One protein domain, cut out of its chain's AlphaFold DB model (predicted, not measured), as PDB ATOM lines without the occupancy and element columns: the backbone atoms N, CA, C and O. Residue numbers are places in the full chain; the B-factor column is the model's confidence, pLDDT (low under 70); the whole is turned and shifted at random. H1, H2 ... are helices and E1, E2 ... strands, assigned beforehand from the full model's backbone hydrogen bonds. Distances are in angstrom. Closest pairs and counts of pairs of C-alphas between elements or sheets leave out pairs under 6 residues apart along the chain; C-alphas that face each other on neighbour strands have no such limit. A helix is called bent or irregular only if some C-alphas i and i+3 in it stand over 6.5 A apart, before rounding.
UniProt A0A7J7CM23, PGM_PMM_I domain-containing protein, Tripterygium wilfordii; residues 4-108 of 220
ATOM      1  N   GLU A   4      50.249  20.914  17.564       82.12
ATOM      2  CA  GLU A   4      51.478  20.494  16.885       82.12
ATOM      3  C   GLU A   4      51.349  20.535  15.356       82.12
ATOM      4  O   GLU A   4      52.185  21.130  14.677       82.12
ATOM      5  N   GLN A   5      50.267  19.986  14.792       78.06
ATOM      6  CA  GLN A   5      50.039  19.983  13.339       78.06
ATOM      7  C   GLN A   5      49.906  21.402  12.781       78.06
ATOM      8  O   GLN A   5      50.404  21.702  11.696       78.06
ATOM      9  N   SER A   6      49.265  22.287  13.546       76.81
ATOM     10  CA  SER A   6      49.115  23.697  13.177       76.81
ATOM     11  C   SER A   6      50.474  24.400  13.154       76.81
ATOM     12  O   SER A   6      50.785  25.110  12.199       76.81
ATOM     13  N   SER A   7      51.319  24.146  14.156       81.88
ATOM     14  CA  SER A   7      52.670  24.712  14.225       81.88
ATOM     15  C   SER A   7      53.573  24.233  13.078       81.88
ATOM     16  O   SER A   7      54.286  25.036  12.475       81.88
ATOM     17  N   LEU A   8      53.485  22.949  12.707       85.38
ATOM     18  CA  LEU A   8      54.245  22.365  11.599       85.38
ATOM     19  C   LEU A   8      53.831  22.956  10.250       85.38
ATOM     20  O   LEU A   8      54.691  23.284   9.428       85.38
ATOM     21  N   LEU A   9      52.524  23.136  10.032       82.25
ATOM     22  CA  LEU A   9      52.009  23.794   8.832       82.25
ATOM     23  C   LEU A   9      52.502  25.238   8.744       82.25
ATOM     24  O   LEU A   9      52.982  25.642   7.688       82.25
ATOM     25  N   LEU A  10      52.464  25.994   9.843       81.69
ATOM     26  CA  LEU A  10      52.935  27.383   9.869       81.69
ATOM     27  C   LEU A  10      54.436  27.502   9.599       81.69
ATOM     28  O   LEU A  10      54.847  28.342   8.799       81.69
ATOM     29  N   ASN A  11      55.245  26.629  10.202       86.19
ATOM     30  CA  ASN A  11      56.686  26.578   9.961       86.19
ATOM     31  C   ASN A  11      57.021  26.149   8.519       86.19
ATOM     32  O   ASN A  11      58.026  26.553   7.944       86.19
ATOM     33  N   SER A  12      56.163  25.339   7.899       87.06
ATOM     34  CA  SER A  12      56.319  24.974   6.488       87.06
ATOM     35  C   SER A  12      55.908  26.123   5.560       87.06
ATOM     36  O   SER A  12      56.597  26.389   4.579       87.06
ATOM     37  N   CYS A  13      54.840  26.856   5.894       83.31
ATOM     38  CA  CYS A  13      54.373  28.020   5.133       83.31
ATOM     39  C   CYS A  13      55.384  29.168   5.121       83.31
ATOM     40  O   CYS A  13      55.537  29.832   4.099       83.31
ATOM     41  N   SER A  14      56.069  29.418   6.241       84.06
ATOM     42  CA  SER A  14      57.038  30.518   6.355       84.06
ATOM     43  C   SER A  14      58.216  30.382   5.384       84.06
ATOM     44  O   SER A  14      58.824  31.387   5.020       84.06
ATOM     45  N   ARG A  15      58.502  29.162   4.909       87.88
ATOM     46  CA  ARG A  15      59.532  28.883   3.894       87.88
ATOM     47  C   ARG A  15      59.136  29.347   2.492       87.88
ATOM     48  O   ARG A  15      60.016  29.549   1.664       87.88
ATOM     49  N   PHE A  16      57.840  29.518   2.229       88.12
ATOM     50  CA  PHE A  16      57.302  29.845   0.908       88.12
ATOM     51  C   PHE A  16      56.372  31.070   0.980       88.12
ATOM     52  O   PHE A  16      55.143  30.930   0.922       88.12
ATOM     53  N   PRO A  17      56.929  32.288   1.130       84.62
ATOM     54  CA  PRO A  17      56.129  33.505   1.204       84.62
ATOM     55  C   PRO A  17      55.406  33.786  -0.126       84.62
ATOM     56  O   PRO A  17      55.948  33.490  -1.193       84.62
ATOM     57  N   PRO A  18      54.193  34.367  -0.086       85.06
ATOM     58  CA  PRO A  18      53.476  34.733  -1.300       85.06
ATOM     59  C   PRO A  18      54.213  35.857  -2.055       85.06
ATOM     60  O   PRO A  18      54.826  36.725  -1.419       85.06
ATOM     61  N   PRO A  19      54.155  35.871  -3.400       85.12
ATOM     62  CA  PRO A  19      54.772  36.921  -4.200       85.12
ATOM     63  C   PRO A  19      54.129  38.282  -3.899       85.12
ATOM     64  O   PRO A  19      52.909  38.414  -3.789       85.12
ATOM     65  N   LYS A  20      54.955  39.323  -3.755       81.44
ATOM     66  CA  LYS A  20      54.475  40.684  -3.474       81.44
ATOM     67  C   LYS A  20      53.945  41.324  -4.757       81.44
ATOM     68  O   LYS A  20      54.655  41.376  -5.753       81.44
ATOM     69  N   GLY A  21      52.724  41.857  -4.707       82.19
ATOM     70  CA  GLY A  21      52.146  42.652  -5.797       82.19
ATOM     71  C   GLY A  21      51.564  41.849  -6.964       82.19
ATOM     72  O   GLY A  21      51.141  42.455  -7.943       82.19
ATOM     73  N   VAL A  22      51.498  40.518  -6.861       85.81
ATOM     74  CA  VAL A  22      50.872  39.650  -7.868       85.81
ATOM     75  C   VAL A  22      49.689  38.935  -7.234       85.81
ATOM     76  O   VAL A  22      49.826  38.315  -6.182       85.81
ATOM     77  N   ARG A  23      48.522  39.029  -7.877       87.56
ATOM     78  CA  ARG A  23      47.320  38.297  -7.478       87.56
ATOM     79  C   ARG A  23      47.113  37.136  -8.439       87.56
ATOM     80  O   ARG A  23      46.976  37.354  -9.637       87.56
ATOM     81  N   LEU A  24      47.090  35.924  -7.904       89.69
ATOM     82  CA  LEU A  24      46.941  34.695  -8.677       89.69
ATOM     83  C   LEU A  24      45.475  34.260  -8.717       89.69
ATOM     84  O   LEU A  24      44.769  34.404  -7.719       89.69
ATOM     85  N   ALA A  25      45.039  33.712  -9.851       92.06
ATOM     86  CA  ALA A  25      43.691  33.187 -10.051       92.06
ATOM     87  C   ALA A  25      43.742  31.755 -10.608       92.06
ATOM     88  O   ALA A  25      44.598  31.440 -11.437       92.06
ATOM     89  N   TYR A  26      42.838  30.896 -10.142       89.62
ATOM     90  CA  TYR A  26      42.829  29.461 -10.412       89.62
ATOM     91  C   TYR A  26      42.378  29.154 -11.842       89.62
ATOM     92  O   TYR A  26      42.967  28.295 -12.485       89.62
ATOM     93  N   GLY A  27      41.399  29.884 -12.386       86.69
ATOM     94  CA  GLY A  27      40.963  29.783 -13.787       86.69
ATOM     95  C   GLY A  27      40.610  28.364 -14.278       86.69
ATOM     96  O   GLY A  27      40.637  27.376 -13.550       86.69
ATOM     97  N   THR A  28      40.314  28.225 -15.573       82.06
ATOM     98  CA  THR A  28      39.940  26.921 -16.171       82.06
ATOM     99  C   THR A  28      41.100  25.917 -16.181       82.06
ATOM    100  O   THR A  28      40.909  24.707 -16.273       82.06
ATOM    101  N   GLY A  29      42.334  26.423 -16.159       83.88
ATOM    102  CA  GLY A  29      43.548  25.644 -16.360       83.88
ATOM    103  C   GLY A  29      44.329  25.309 -15.094       83.88
ATOM    104  O   GLY A  29      45.394  24.698 -15.242       83.88
ATOM    105  N   GLY A  30      43.835  25.711 -13.918       92.50
ATOM    106  CA  GLY A  30      44.625  25.857 -12.696       92.50
ATOM    107  C   GLY A  30      45.494  27.119 -12.714       92.50
ATOM    108  O   GLY A  30      45.569  27.825 -13.724       92.50
ATOM    109  N   PHE A  31      46.186  27.379 -11.604       94.25
ATOM    110  CA  PHE A  31      47.133  28.489 -11.519       94.25
ATOM    111  C   PHE A  31      48.236  28.304 -12.556       94.25
ATOM    112  O   PHE A  31      48.861  27.243 -12.593       94.25
ATOM    113  N   ARG A  32      48.498  29.326 -13.372       93.62
ATOM    114  CA  ARG A  32      49.582  29.340 -14.361       93.62
ATOM    115  C   ARG A  32      50.261  30.686 -14.340       93.62
ATOM    116  O   ARG A  32      49.572  31.694 -14.410       93.62
ATOM    117  N   GLU A  33      51.579  30.669 -14.233       92.75
ATOM    118  CA  GLU A  33      52.418  31.861 -14.263       92.75
ATOM    119  C   GLU A  33      53.889  31.446 -14.410       92.75
ATOM    120  O   GLU A  33      54.196  30.250 -14.494       92.75
ATOM    121  N   ASP A  34      54.810  32.408 -14.416       92.38
ATOM    122  CA  ASP A  34      56.245  32.125 -14.369       92.38
ATOM    123  C   ASP A  34      56.611  31.191 -13.196       92.38
ATOM    124  O   ASP A  34      56.155  31.349 -12.054       92.38
ATOM    125  N   ALA A  35      57.454  30.192 -13.468       90.81
ATOM    126  CA  ALA A  35      57.787  29.153 -12.498       90.81
ATOM    127  C   ALA A  35      58.418  29.706 -11.205       90.81
ATOM    128  O   ALA A  35      58.279  29.086 -10.146       90.81
ATOM    129  N   SER A  36      59.085  30.866 -11.269       90.25
ATOM    130  CA  SER A  36      59.755  31.471 -10.114       90.25
ATOM    131  C   SER A  36      58.782  31.937  -9.027       90.25
ATOM    132  O   SER A  36      59.117  31.881  -7.842       90.25
ATOM    133  N   ILE A  37      57.560  32.333  -9.396       90.88
ATOM    134  CA  ILE A  37      56.593  32.892  -8.444       90.88
ATOM    135  C   ILE A  37      55.600  31.857  -7.896       90.88
ATOM    136  O   ILE A  37      54.940  32.097  -6.883       90.88
ATOM    137  N   LEU A  38      55.513  30.682  -8.527       92.19
ATOM    138  CA  LEU A  38      54.528  29.645  -8.204       92.19
ATOM    139  C   LEU A  38      54.883  28.768  -6.995       92.19
ATOM    140  O   LEU A  38      54.041  27.983  -6.562       92.19
ATOM    141  N   GLN A  39      56.083  28.883  -6.418       91.06
ATOM    142  CA  GLN A  39      56.512  28.020  -5.303       91.06
ATOM    143  C   GLN A  39      55.539  28.053  -4.113       91.06
ATOM    144  O   GLN A  39      55.128  27.006  -3.608       91.06
ATOM    145  N   SER A  40      55.123  29.253  -3.698       91.25
ATOM    146  CA  SER A  40      54.151  29.429  -2.609       91.25
ATOM    147  C   SER A  40      52.775  28.860  -2.959       91.25
ATOM    148  O   SER A  40      52.130  28.217  -2.127       91.25
ATOM    149  N   THR A  41      52.355  29.027  -4.208       92.31
ATOM    150  CA  THR A  41      51.077  28.554  -4.743       92.31
ATOM    151  C   THR A  41      51.009  27.037  -4.765       92.31
ATOM    152  O   THR A  41      50.038  26.470  -4.278       92.31
ATOM    153  N   VAL A  42      52.051  26.360  -5.254       93.69
ATOM    154  CA  VAL A  42      52.113  24.891  -5.301       93.69
ATOM    155  C   VAL A  42      52.023  24.300  -3.896       93.69
ATOM    156  O   VAL A  42      51.260  23.361  -3.672       93.69
ATOM    157  N   PHE A  43      52.733  24.888  -2.928       91.81
ATOM    158  CA  PHE A  43      52.657  24.462  -1.531       91.81
ATOM    159  C   PHE A  43      51.224  24.576  -0.974       91.81
ATOM    160  O   PHE A  43      50.686  23.624  -0.404       91.81
ATOM    161  N   ARG A  44      50.567  25.720  -1.199       90.56
ATOM    162  CA  ARG A  44      49.185  25.979  -0.756       90.56
ATOM    163  C   ARG A  44      48.170  25.077  -1.456       90.56
ATOM    164  O   ARG A  44      47.250  24.577  -0.814       90.56
ATOM    165  N   VAL A  45      48.365  24.795  -2.740       93.19
ATOM    166  CA  VAL A  45      47.538  23.852  -3.503       93.19
ATOM    167  C   VAL A  45      47.707  22.418  -2.997       93.19
ATOM    168  O   VAL A  45      46.742  21.658  -3.002       93.19
ATOM    169  N   GLY A  46      48.877  22.052  -2.467       93.06
ATOM    170  CA  GLY A  46      49.060  20.786  -1.751       93.06
ATOM    171  C   GLY A  46      48.155  20.671  -0.518       93.06
ATOM    172  O   GLY A  46      47.496  19.650  -0.323       93.06
ATOM    173  N   ILE A  47      48.047  21.747   0.270       91.06
ATOM    174  CA  ILE A  47      47.119  21.813   1.413       91.06
ATOM    175  C   ILE A  47      45.667  21.722   0.927       91.06
ATOM    176  O   ILE A  47      44.881  20.945   1.470       91.06
ATOM    177  N   LEU A  48      45.317  22.464  -0.125       91.69
ATOM    178  CA  LEU A  48      43.992  22.426  -0.746       91.69
ATOM    179  C   LEU A  48      43.605  21.009  -1.193       91.69
ATOM    180  O   LEU A  48      42.501  20.552  -0.900       91.69
ATOM    181  N   ALA A  49      44.518  20.300  -1.859       93.88
ATOM    182  CA  ALA A  49      44.311  18.929  -2.314       93.88
ATOM    183  C   ALA A  49      44.091  17.967  -1.137       93.88
ATOM    184  O   ALA A  49      43.179  17.138  -1.185       93.88
ATOM    185  N   ALA A  50      44.852  18.121  -0.047       91.94
ATOM    186  CA  ALA A  50      44.656  17.341   1.172       91.94
ATOM    187  C   ALA A  50      43.274  17.601   1.803       91.94
ATOM    188  O   ALA A  50      42.552  16.658   2.131       91.94
ATOM    189  N   LEU A  51      42.852  18.865   1.909       90.56
ATOM    190  CA  LEU A  51      41.525  19.228   2.423       90.56
ATOM    191  C   LEU A  51      40.398  18.684   1.537       90.56
ATOM    192  O   LEU A  51      39.408  18.146   2.041       90.56
ATOM    193  N   ARG A  52      40.554  18.779   0.214       91.88
ATOM    194  CA  ARG A  52      39.601  18.237  -0.759       91.88
ATOM    195  C   ARG A  52      39.496  16.718  -0.643       91.88
ATOM    196  O   ARG A  52      38.385  16.185  -0.666       91.88
ATOM    197  N   SER A  53      40.620  16.028  -0.454       92.88
ATOM    198  CA  SER A  53      40.665  14.577  -0.252       92.88
ATOM    199  C   SER A  53      39.944  14.169   1.032       92.88
ATOM    200  O   SER A  53      39.097  13.278   1.001       92.88
ATOM    201  N   LEU A  54      40.158  14.893   2.136       91.19
ATOM    202  CA  LEU A  54      39.434  14.668   3.393       91.19
ATOM    203  C   LEU A  54      37.923  14.898   3.249       91.19
ATOM    204  O   LEU A  54      37.122  14.129   3.785       91.19
ATOM    205  N   LYS A  55      37.518  15.936   2.507       89.12
ATOM    206  CA  LYS A  55      36.103  16.260   2.279       89.12
ATOM    207  C   LYS A  55      35.393  15.212   1.422       89.12
ATOM    208  O   LYS A  55      34.252  14.862   1.719       89.12
ATOM    209  N   THR A  56      36.048  14.745   0.363       88.00
ATOM    210  CA  THR A  56      35.496  13.776  -0.600       88.00
ATOM    211  C   THR A  56      35.748  12.322  -0.202       88.00
ATOM    212  O   THR A  56      35.182  11.417  -0.813       88.00
ATOM    213  N   ARG A  57      36.591  12.087   0.817       91.00
ATOM    214  CA  ARG A  57      37.103  10.766   1.225       91.00
ATOM    215  C   ARG A  57      37.657   9.965   0.047       91.00
ATOM    216  O   ARG A  57      37.448   8.761  -0.050       91.00
ATOM    217  N   SER A  58      38.314  10.662  -0.873       92.19
ATOM    218  CA  SER A  58      38.777  10.119  -2.146       92.19
ATOM    219  C   SER A  58      40.156  10.670  -2.494       92.19
ATOM    220  O   SER A  58      40.596  11.676  -1.934       92.19
ATOM    221  N   VAL A  59      40.852  10.013  -3.421       92.25
ATOM    222  CA  VAL A  59      42.159  10.471  -3.901       92.25
ATOM    223  C   VAL A  59      41.975  11.718  -4.765       92.25
ATOM    224  O   VAL A  59      41.126  11.744  -5.652       92.25
ATOM    225  N   ILE A  60      42.779  12.743  -4.491       94.62
ATOM    226  CA  ILE A  60      42.815  13.999  -5.242       94.62
ATOM    227  C   ILE A  60      44.203  14.155  -5.845       94.62
ATOM    228  O   ILE A  60      45.203  14.021  -5.141       94.62
ATOM    229  N   GLY A  61      44.257  14.429  -7.148       92.19
ATOM    230  CA  GLY A  61      45.508  14.522  -7.893       92.19
ATOM    231  C   GLY A  61      45.879  15.970  -8.207       92.19
ATOM    232  O   GLY A  61      45.187  16.591  -9.013       92.19
ATOM    233  N   PRO A  62      46.956  16.531  -7.633       93.56
ATOM    234  CA  PRO A  62      47.557  17.748  -8.158       93.56
ATOM    235  C   PRO A  62      48.394  17.416  -9.402       93.56
ATOM    236  O   PRO A  62      49.242  16.527  -9.383       93.56
ATOM    237  N   MET A  63      48.179  18.152 -10.487       94.06
ATOM    238  CA  MET A  63      48.954  18.052 -11.718       94.06
ATOM    239  C   MET A  63      49.744  19.337 -11.945       94.06
ATOM    240  O   MET A  63      49.161  20.417 -12.035       94.06
ATOM    241  N   ILE A  64      51.065  19.198 -12.075       94.12
ATOM    242  CA  ILE A  64      51.994  20.296 -12.346       94.12
ATOM    243  C   ILE A  64      52.297  20.318 -13.846       94.12
ATOM    244  O   ILE A  64      52.926  19.399 -14.367       94.12
ATOM    245  N   THR A  65      51.782  21.318 -14.557       90.50
ATOM    246  CA  THR A  65      52.004  21.490 -15.998       90.50
ATOM    247  C   THR A  65      51.576  22.880 -16.465       90.50
ATOM    248  O   THR A  65      50.516  23.379 -16.081       90.50
ATOM    249  N   ALA A  66      52.360  23.467 -17.368       85.12
ATOM    250  CA  ALA A  66      52.015  24.692 -18.089       85.12
ATOM    251  C   ALA A  66      51.288  24.421 -19.425       85.12
ATOM    252  O   ALA A  66      50.966  25.350 -20.158       85.12
ATOM    253  N   SER A  67      50.995  23.157 -19.763       84.38
ATOM    254  CA  SER A  67      50.366  22.761 -21.032       84.38
ATOM    255  C   SER A  67      51.118  23.285 -22.270       84.38
ATOM    256  O   SER A  67      52.142  22.712 -22.621       84.38
ATOM    257  N   HIS A  68      50.612  24.324 -22.940       87.75
ATOM    258  CA  HIS A  68      51.152  24.897 -24.182       87.75
ATOM    259  C   HIS A  68      51.854  26.249 -23.967       87.75
ATOM    260  O   HIS A  68      52.170  26.942 -24.933       87.75
ATOM    261  N   ASN A  69      52.054  26.648 -22.710       88.50
ATOM    262  CA  ASN A  69      52.750  27.874 -22.348       88.50
ATOM    263  C   ASN A  69      54.259  27.797 -22.644       88.50
ATOM    264  O   ASN A  69      54.800  26.762 -23.039       88.50
ATOM    265  N   LYS A  70      54.949  28.927 -22.449       90.69
ATOM    266  CA  LYS A  70      56.405  29.010 -22.598       90.69
ATOM    267  C   LYS A  70      57.103  28.082 -21.600       90.69
ATOM    268  O   LYS A  70      56.563  27.770 -20.547       90.69
ATOM    269  N   VAL A  71      58.346  27.708 -21.902       90.06
ATOM    270  CA  VAL A  71      59.169  26.829 -21.044       90.06
ATOM    271  C   VAL A  71      59.478  27.459 -19.676       90.06
ATOM    272  O   VAL A  71      59.706  26.738 -18.711       90.06
ATOM    273  N   SER A  72      59.478  28.793 -19.588       92.81
ATOM    274  CA  SER A  72      59.606  29.543 -18.329       92.81
ATOM    275  C   SER A  72      58.399  29.379 -17.406       92.81
ATOM    276  O   SER A  72      58.521  29.505 -16.188       92.81
ATOM    277  N   ASP A  73      57.233  29.099 -17.982       93.25
ATOM    278  CA  ASP A  73      55.981  29.075 -17.254       93.25
ATOM    279  C   ASP A  73      55.776  27.696 -16.634       93.25
ATOM    280  O   ASP A  73      56.179  26.658 -17.167       93.25
ATOM    281  N   ASN A  74      55.078  27.674 -15.508       94.62
ATOM    282  CA  ASN A  74      54.570  26.445 -14.933       94.62
ATOM    283  C   ASN A  74      53.107  26.626 -14.536       94.62
ATOM    284  O   ASN A  74      52.505  27.687 -14.707       94.62
ATOM    285  N   GLY A  75      52.504  25.571 -14.014       94.62
ATOM    286  CA  GLY A  75      51.172  25.665 -13.462       94.62
ATOM    287  C   GLY A  75      50.828  24.491 -12.582       94.62
ATOM    288  O   GLY A  75      51.481  23.451 -12.630       94.62
ATOM    289  N   VAL A  76      49.789  24.658 -11.775       94.94
ATOM    290  CA  VAL A  76      49.250  23.601 -10.928       94.94
ATOM    291  C   VAL A  76      47.729  23.604 -10.996       94.94
ATOM    292  O   VAL A  76      47.082  24.636 -10.835       94.94
ATOM    293  N   LYS A  77      47.154  22.424 -11.227       94.38
ATOM    294  CA  LYS A  77      45.707  22.190 -11.245       94.38
ATOM    295  C   LYS A  77      45.351  20.955 -10.431       94.38
ATOM    296  O   LYS A  77      46.138  20.020 -10.354       94.38
ATOM    297  N   ILE A  78      44.161  20.945  -9.851       94.50
ATOM    298  CA  ILE A  78      43.603  19.808  -9.123       94.50
ATOM    299  C   ILE A  78      42.634  19.040 -10.022       94.50
ATOM    300  O   ILE A  78      41.749  19.631 -10.647       94.50
ATOM    301  N   SER A  79      42.793  17.720 -10.031       93.00
ATOM    302  CA  SER A  79      41.838  16.760 -10.574       93.00
ATOM    303  C   SER A  79      41.004  16.150  -9.451       93.00
ATOM    304  O   SER A  79      41.545  15.605  -8.483       93.00
ATOM    305  N   ASP A  80      39.684  16.251  -9.596       91.44
ATOM    306  CA  ASP A  80      38.712  15.650  -8.687       91.44
ATOM    307  C   ASP A  80      38.648  14.116  -8.875       91.44
ATOM    308  O   ASP A  80      39.138  13.587  -9.878       91.44
ATOM    309  N   PRO A  81      38.034  13.361  -7.941       90.25
ATOM    310  CA  PRO A  81      38.094  11.895  -7.933       90.25
ATOM    311  C   PRO A  81      37.475  11.220  -9.161       90.25
ATOM    312  O   PRO A  81      37.794  10.080  -9.483       90.25
ATOM    313  N   ASN A  82      36.576  11.919  -9.851       88.81
ATOM    314  CA  ASN A  82      35.962  11.469 -11.098       88.81
ATOM    315  C   ASN A  82      36.877  11.662 -12.327       88.81
ATOM    316  O   ASN A  82      36.438  11.412 -13.446       88.81
ATOM    317  N   GLY A  83      38.112  12.142 -12.138       86.25
ATOM    318  CA  GLY A  83      39.042  12.515 -13.208       86.25
ATOM    319  C   GLY A  83      38.741  13.875 -13.847       86.25
ATOM    320  O   GLY A  83      39.440  14.288 -14.771       86.25
ATOM    321  N   GLY A  84      37.709  14.572 -13.368       88.50
ATOM    322  CA  GLY A  84      37.317  15.899 -13.823       88.50
ATOM    323  C   GLY A  84      38.162  17.018 -13.216       88.50
ATOM    324  O   GLY A  84      39.069  16.796 -12.412       88.50
ATOM    325  N   MET A  85      37.848  18.249 -13.614       90.19
ATOM    326  CA  MET A  85      38.435  19.454 -13.026       90.19
ATOM    327  C   MET A  85      37.888  19.696 -11.616       90.19
ATOM    328  O   MET A  85      36.827  19.181 -11.262       90.19
ATOM    329  N   LEU A  86      38.605  20.504 -10.834       90.00
ATOM    330  CA  LEU A  86      38.111  21.013  -9.558       90.00
ATOM    331  C   LEU A  86      36.739  21.682  -9.743       90.00
ATOM    332  O   LEU A  86      36.543  22.473 -10.661       90.00
ATOM    333  N   SER A  87      35.797  21.363  -8.857       87.56
ATOM    334  CA  SER A  87      34.493  22.031  -8.787       87.56
ATOM    335  C   SER A  87      34.629  23.558  -8.681       87.56
ATOM    336  O   SER A  87      35.403  24.048  -7.861       87.56
ATOM    337  N   GLN A  88      33.822  24.294  -9.455       87.50
ATOM    338  CA  GLN A  88      33.806  25.765  -9.475       87.50
ATOM    339  C   GLN A  88      33.599  26.381  -8.086       87.50
ATOM    340  O   GLN A  88      34.203  27.399  -7.771       87.50
ATOM    341  N   ASP A  89      32.840  25.718  -7.210       87.88
ATOM    342  CA  ASP A  89      32.617  26.162  -5.828       87.88
ATOM    343  C   ASP A  89      33.917  26.231  -5.002       87.88
ATOM    344  O   ASP A  89      33.986  26.914  -3.983       87.88
ATOM    345  N   TRP A  90      34.954  25.499  -5.420       90.06
ATOM    346  CA  TRP A  90      36.260  25.455  -4.764       90.06
ATOM    347  C   TRP A  90      37.294  26.389  -5.402       90.06
ATOM    348  O   TRP A  90      38.341  26.606  -4.791       90.06
ATOM    349  N   GLU A  91      37.022  26.971  -6.574       90.75
ATOM    350  CA  GLU A  91      37.933  27.927  -7.219       90.75
ATOM    351  C   GLU A  91      38.132  29.199  -6.371       90.75
ATOM    352  O   GLU A  91      39.289  29.540  -6.110       90.75
ATOM    353  N   PRO A  92      37.080  29.844  -5.814       89.88
ATOM    354  CA  PRO A  92      37.265  30.996  -4.931       89.88
ATOM    355  C   PRO A  92      38.080  30.644  -3.686       89.88
ATOM    356  O   PRO A  92      38.894  31.439  -3.224       89.88
ATOM    357  N   PHE A  93      37.895  29.435  -3.151       88.81
ATOM    358  CA  PHE A  93      38.648  28.964  -1.993       88.81
ATOM    359  C   PHE A  93      40.127  28.733  -2.336       88.81
ATOM    360  O   PHE A  93      41.006  29.080  -1.545       88.81
ATOM    361  N   ALA A  94      40.418  28.211  -3.530       91.00
ATOM    362  CA  ALA A  94      41.779  28.071  -4.032       91.00
ATOM    363  C   ALA A  94      42.465  29.434  -4.189       91.00
ATOM    364  O   ALA A  94      43.592  29.605  -3.720       91.00
ATOM    365  N   ASP A  95      41.781  30.411  -4.787       90.81
ATOM    366  CA  ASP A  95      42.279  31.778  -4.969       90.81
ATOM    367  C   ASP A  95      42.571  32.454  -3.638       90.81
ATOM    368  O   ASP A  95      43.628  33.061  -3.437       90.81
ATOM    369  N   ALA A  96      41.631  32.340  -2.708       88.62
ATOM    370  CA  ALA A  96      41.749  32.954  -1.403       88.62
ATOM    371  C   ALA A  96      42.927  32.327  -0.628       88.62
ATOM    372  O   ALA A  96      43.754  33.053  -0.067       88.62
ATOM    373  N   LEU A  97      43.094  31.000  -0.706       88.44
ATOM    374  CA  LEU A  97      44.228  30.298  -0.108       88.44
ATOM    375  C   LEU A  97      45.560  30.677  -0.768       88.44
ATOM    376  O   LEU A  97      46.539  30.888  -0.056       88.44
ATOM    377  N   ALA A  98      45.623  30.794  -2.097       89.38
ATOM    378  CA  ALA A  98      46.838  31.166  -2.827       89.38
ATOM    379  C   ALA A  98      47.318  32.585  -2.482       89.38
ATOM    380  O   ALA A  98      48.512  32.798  -2.282       89.38
ATOM    381  N   ASN A  99      46.389  33.533  -2.332       88.00
ATOM    382  CA  ASN A  99      46.698  34.947  -2.097       88.00
ATOM    383  C   ASN A  99      46.770  35.343  -0.607       88.00
ATOM    384  O   ASN A  99      47.073  36.493  -0.292       88.00
ATOM    385  N   ALA A 100      46.500  34.428   0.330       83.06
ATOM    386  CA  ALA A 100      46.481  34.746   1.758       83.06
ATOM    387  C   ALA A 100      47.845  35.282   2.267       83.06
ATOM    388  O   ALA A 100      48.872  34.629   2.051       83.06
ATOM    389  N   PRO A 101      47.895  36.413   2.995       72.38
ATOM    390  CA  PRO A 101      49.152  36.965   3.507       72.38
ATOM    391  C   PRO A 101      49.772  36.090   4.608       72.38
ATOM    392  O   PRO A 101      50.988  35.924   4.643       72.38
ATOM    393  N   LEU A 102      48.945  35.484   5.469       64.88
ATOM    394  CA  LEU A 102      49.346  34.551   6.527       64.88
ATOM    395  C   LEU A 102      48.263  33.478   6.708       64.88
ATOM    396  O   LEU A 102      47.075  33.793   6.756       64.88
ATOM    397  N   LEU A 103      48.673  32.210   6.835       57.38
ATOM    398  CA  LEU A 103      47.755  31.065   6.904       57.38
ATOM    399  C   LEU A 103      46.905  31.031   8.194       57.38
ATOM    400  O   LEU A 103      45.858  30.390   8.218       57.38
ATOM    401  N   ASN A 104      47.335  31.727   9.255       52.91
ATOM    402  CA  ASN A 104      46.650  31.744  10.556       52.91
ATOM    403  C   ASN A 104      45.192  32.214  10.472       52.91
ATOM    404  O   ASN A 104      44.343  31.656  11.160       52.91
ATOM    405  N   ASN A 105      44.888  33.166   9.588       51.00
ATOM    406  CA  ASN A 105      43.544  33.742   9.489       51.00
ATOM    407  C   ASN A 105      42.580  32.882   8.651       51.00
ATOM    408  O   ASN A 105      41.390  33.158   8.632       51.00
ATOM    409  N   PHE A 106      43.073  31.848   7.957       49.94
ATOM    410  CA  PHE A 106      42.253  31.015   7.064       49.94
ATOM    411  C   PHE A 106      41.609  29.809   7.753       49.94
ATOM    412  O   PHE A 106      40.549  29.355   7.340       49.94
ATOM    413  N   PHE A 107      42.268  29.247   8.771       52.56
ATOM    414  CA  PHE A 107      41.899  27.934   9.320       52.56
ATOM    415  C   PHE A 107      41.078  27.985  10.610       52.56
ATOM    416  O   PHE A 107      40.498  26.967  10.984       52.56
ATOM    417  N   LYS A 108      41.048  29.126  11.304       52.81
ATOM    418  CA  LYS A 108      40.360  29.263  12.597       52.81
ATOM    419  C   LYS A 108      39.220  30.280  12.593       52.81
ATOM    420  O   LYS A 108      38.218  30.017  13.245       52.81
TER     421      LYS A 108
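AT A GLANCE: This is residues 4 to 108 of the 220 residues of the protein "PGM_PMM_I domain-containing protein" of Tripterygium wilfordii (UniProt A0A7J7CM23). A small sheet of three strands has the long helix H2 packed along one face, with H3 beside H2; H1 and H4, near each other, lie at the end far from the sheet. The 105 printed residues run H1, E1, H2, E2, E3, H3, H4; the sheet, in order E1, E3, E2, is antiparallel. The class is mixed, helices and strands, and the whole is compact, with a radius of gyration of the C-alphas of 13.5 A and spans of 41 by 34 by 19 A.

HOW THE PARTS SIT: H1, residues 4 to 13, is close to but not clearly touching H2, residues 39 to 56; the closest C-alphas, of Cys 13 and Phe 43, are 7.7 A apart. E1, residues 31 to 34, is the antiparallel neighbour of E3, residues 73 to 79, with N 31 and O 76 at 3.0 A. H2 is on the sheet, over E3 and along the strands, at a height of 8.8 A: two layers, helix on one face. E2, residues 61 to 64, forms a hairpin with E3, with N 63 and O 77 at 2.8 A. E1, H2 and E2 make a split strand-helix-strand unit, with E3 between its strands and a right-handed crossover. H3, residues 88 to 99, touches H2 with residues 94 to 98 alone, Thr 41 and Ala 98 having the closest C-alphas at 5.3 A. H4, residues 104 to 107, is close to but not clearly touching H1. Every O i to N i+4 pair is within hydrogen-bond range in H1 and H2, 6 of 8 in H3; H4 is too short for one.

IN THESE COORDINATES: H1 begins at C-alpha 4 (51.478, 20.494, 16.885). H2 is 25.8 A long, E3 19.9 A and H3 17.5 A; H3 is irregular, but only just, with C-alphas 89 and 92 at 6.8 A. H4 ends at C-alpha 107 (41.899, 27.934, 9.320).

THE WHOLE: The C-alphas of Glu 4 and His 68, the two farthest apart, are 41.3 A apart. The printed part has no cut, and the link from H1 to E1 is long. Residues 102 to 108 have pLDDT under 70.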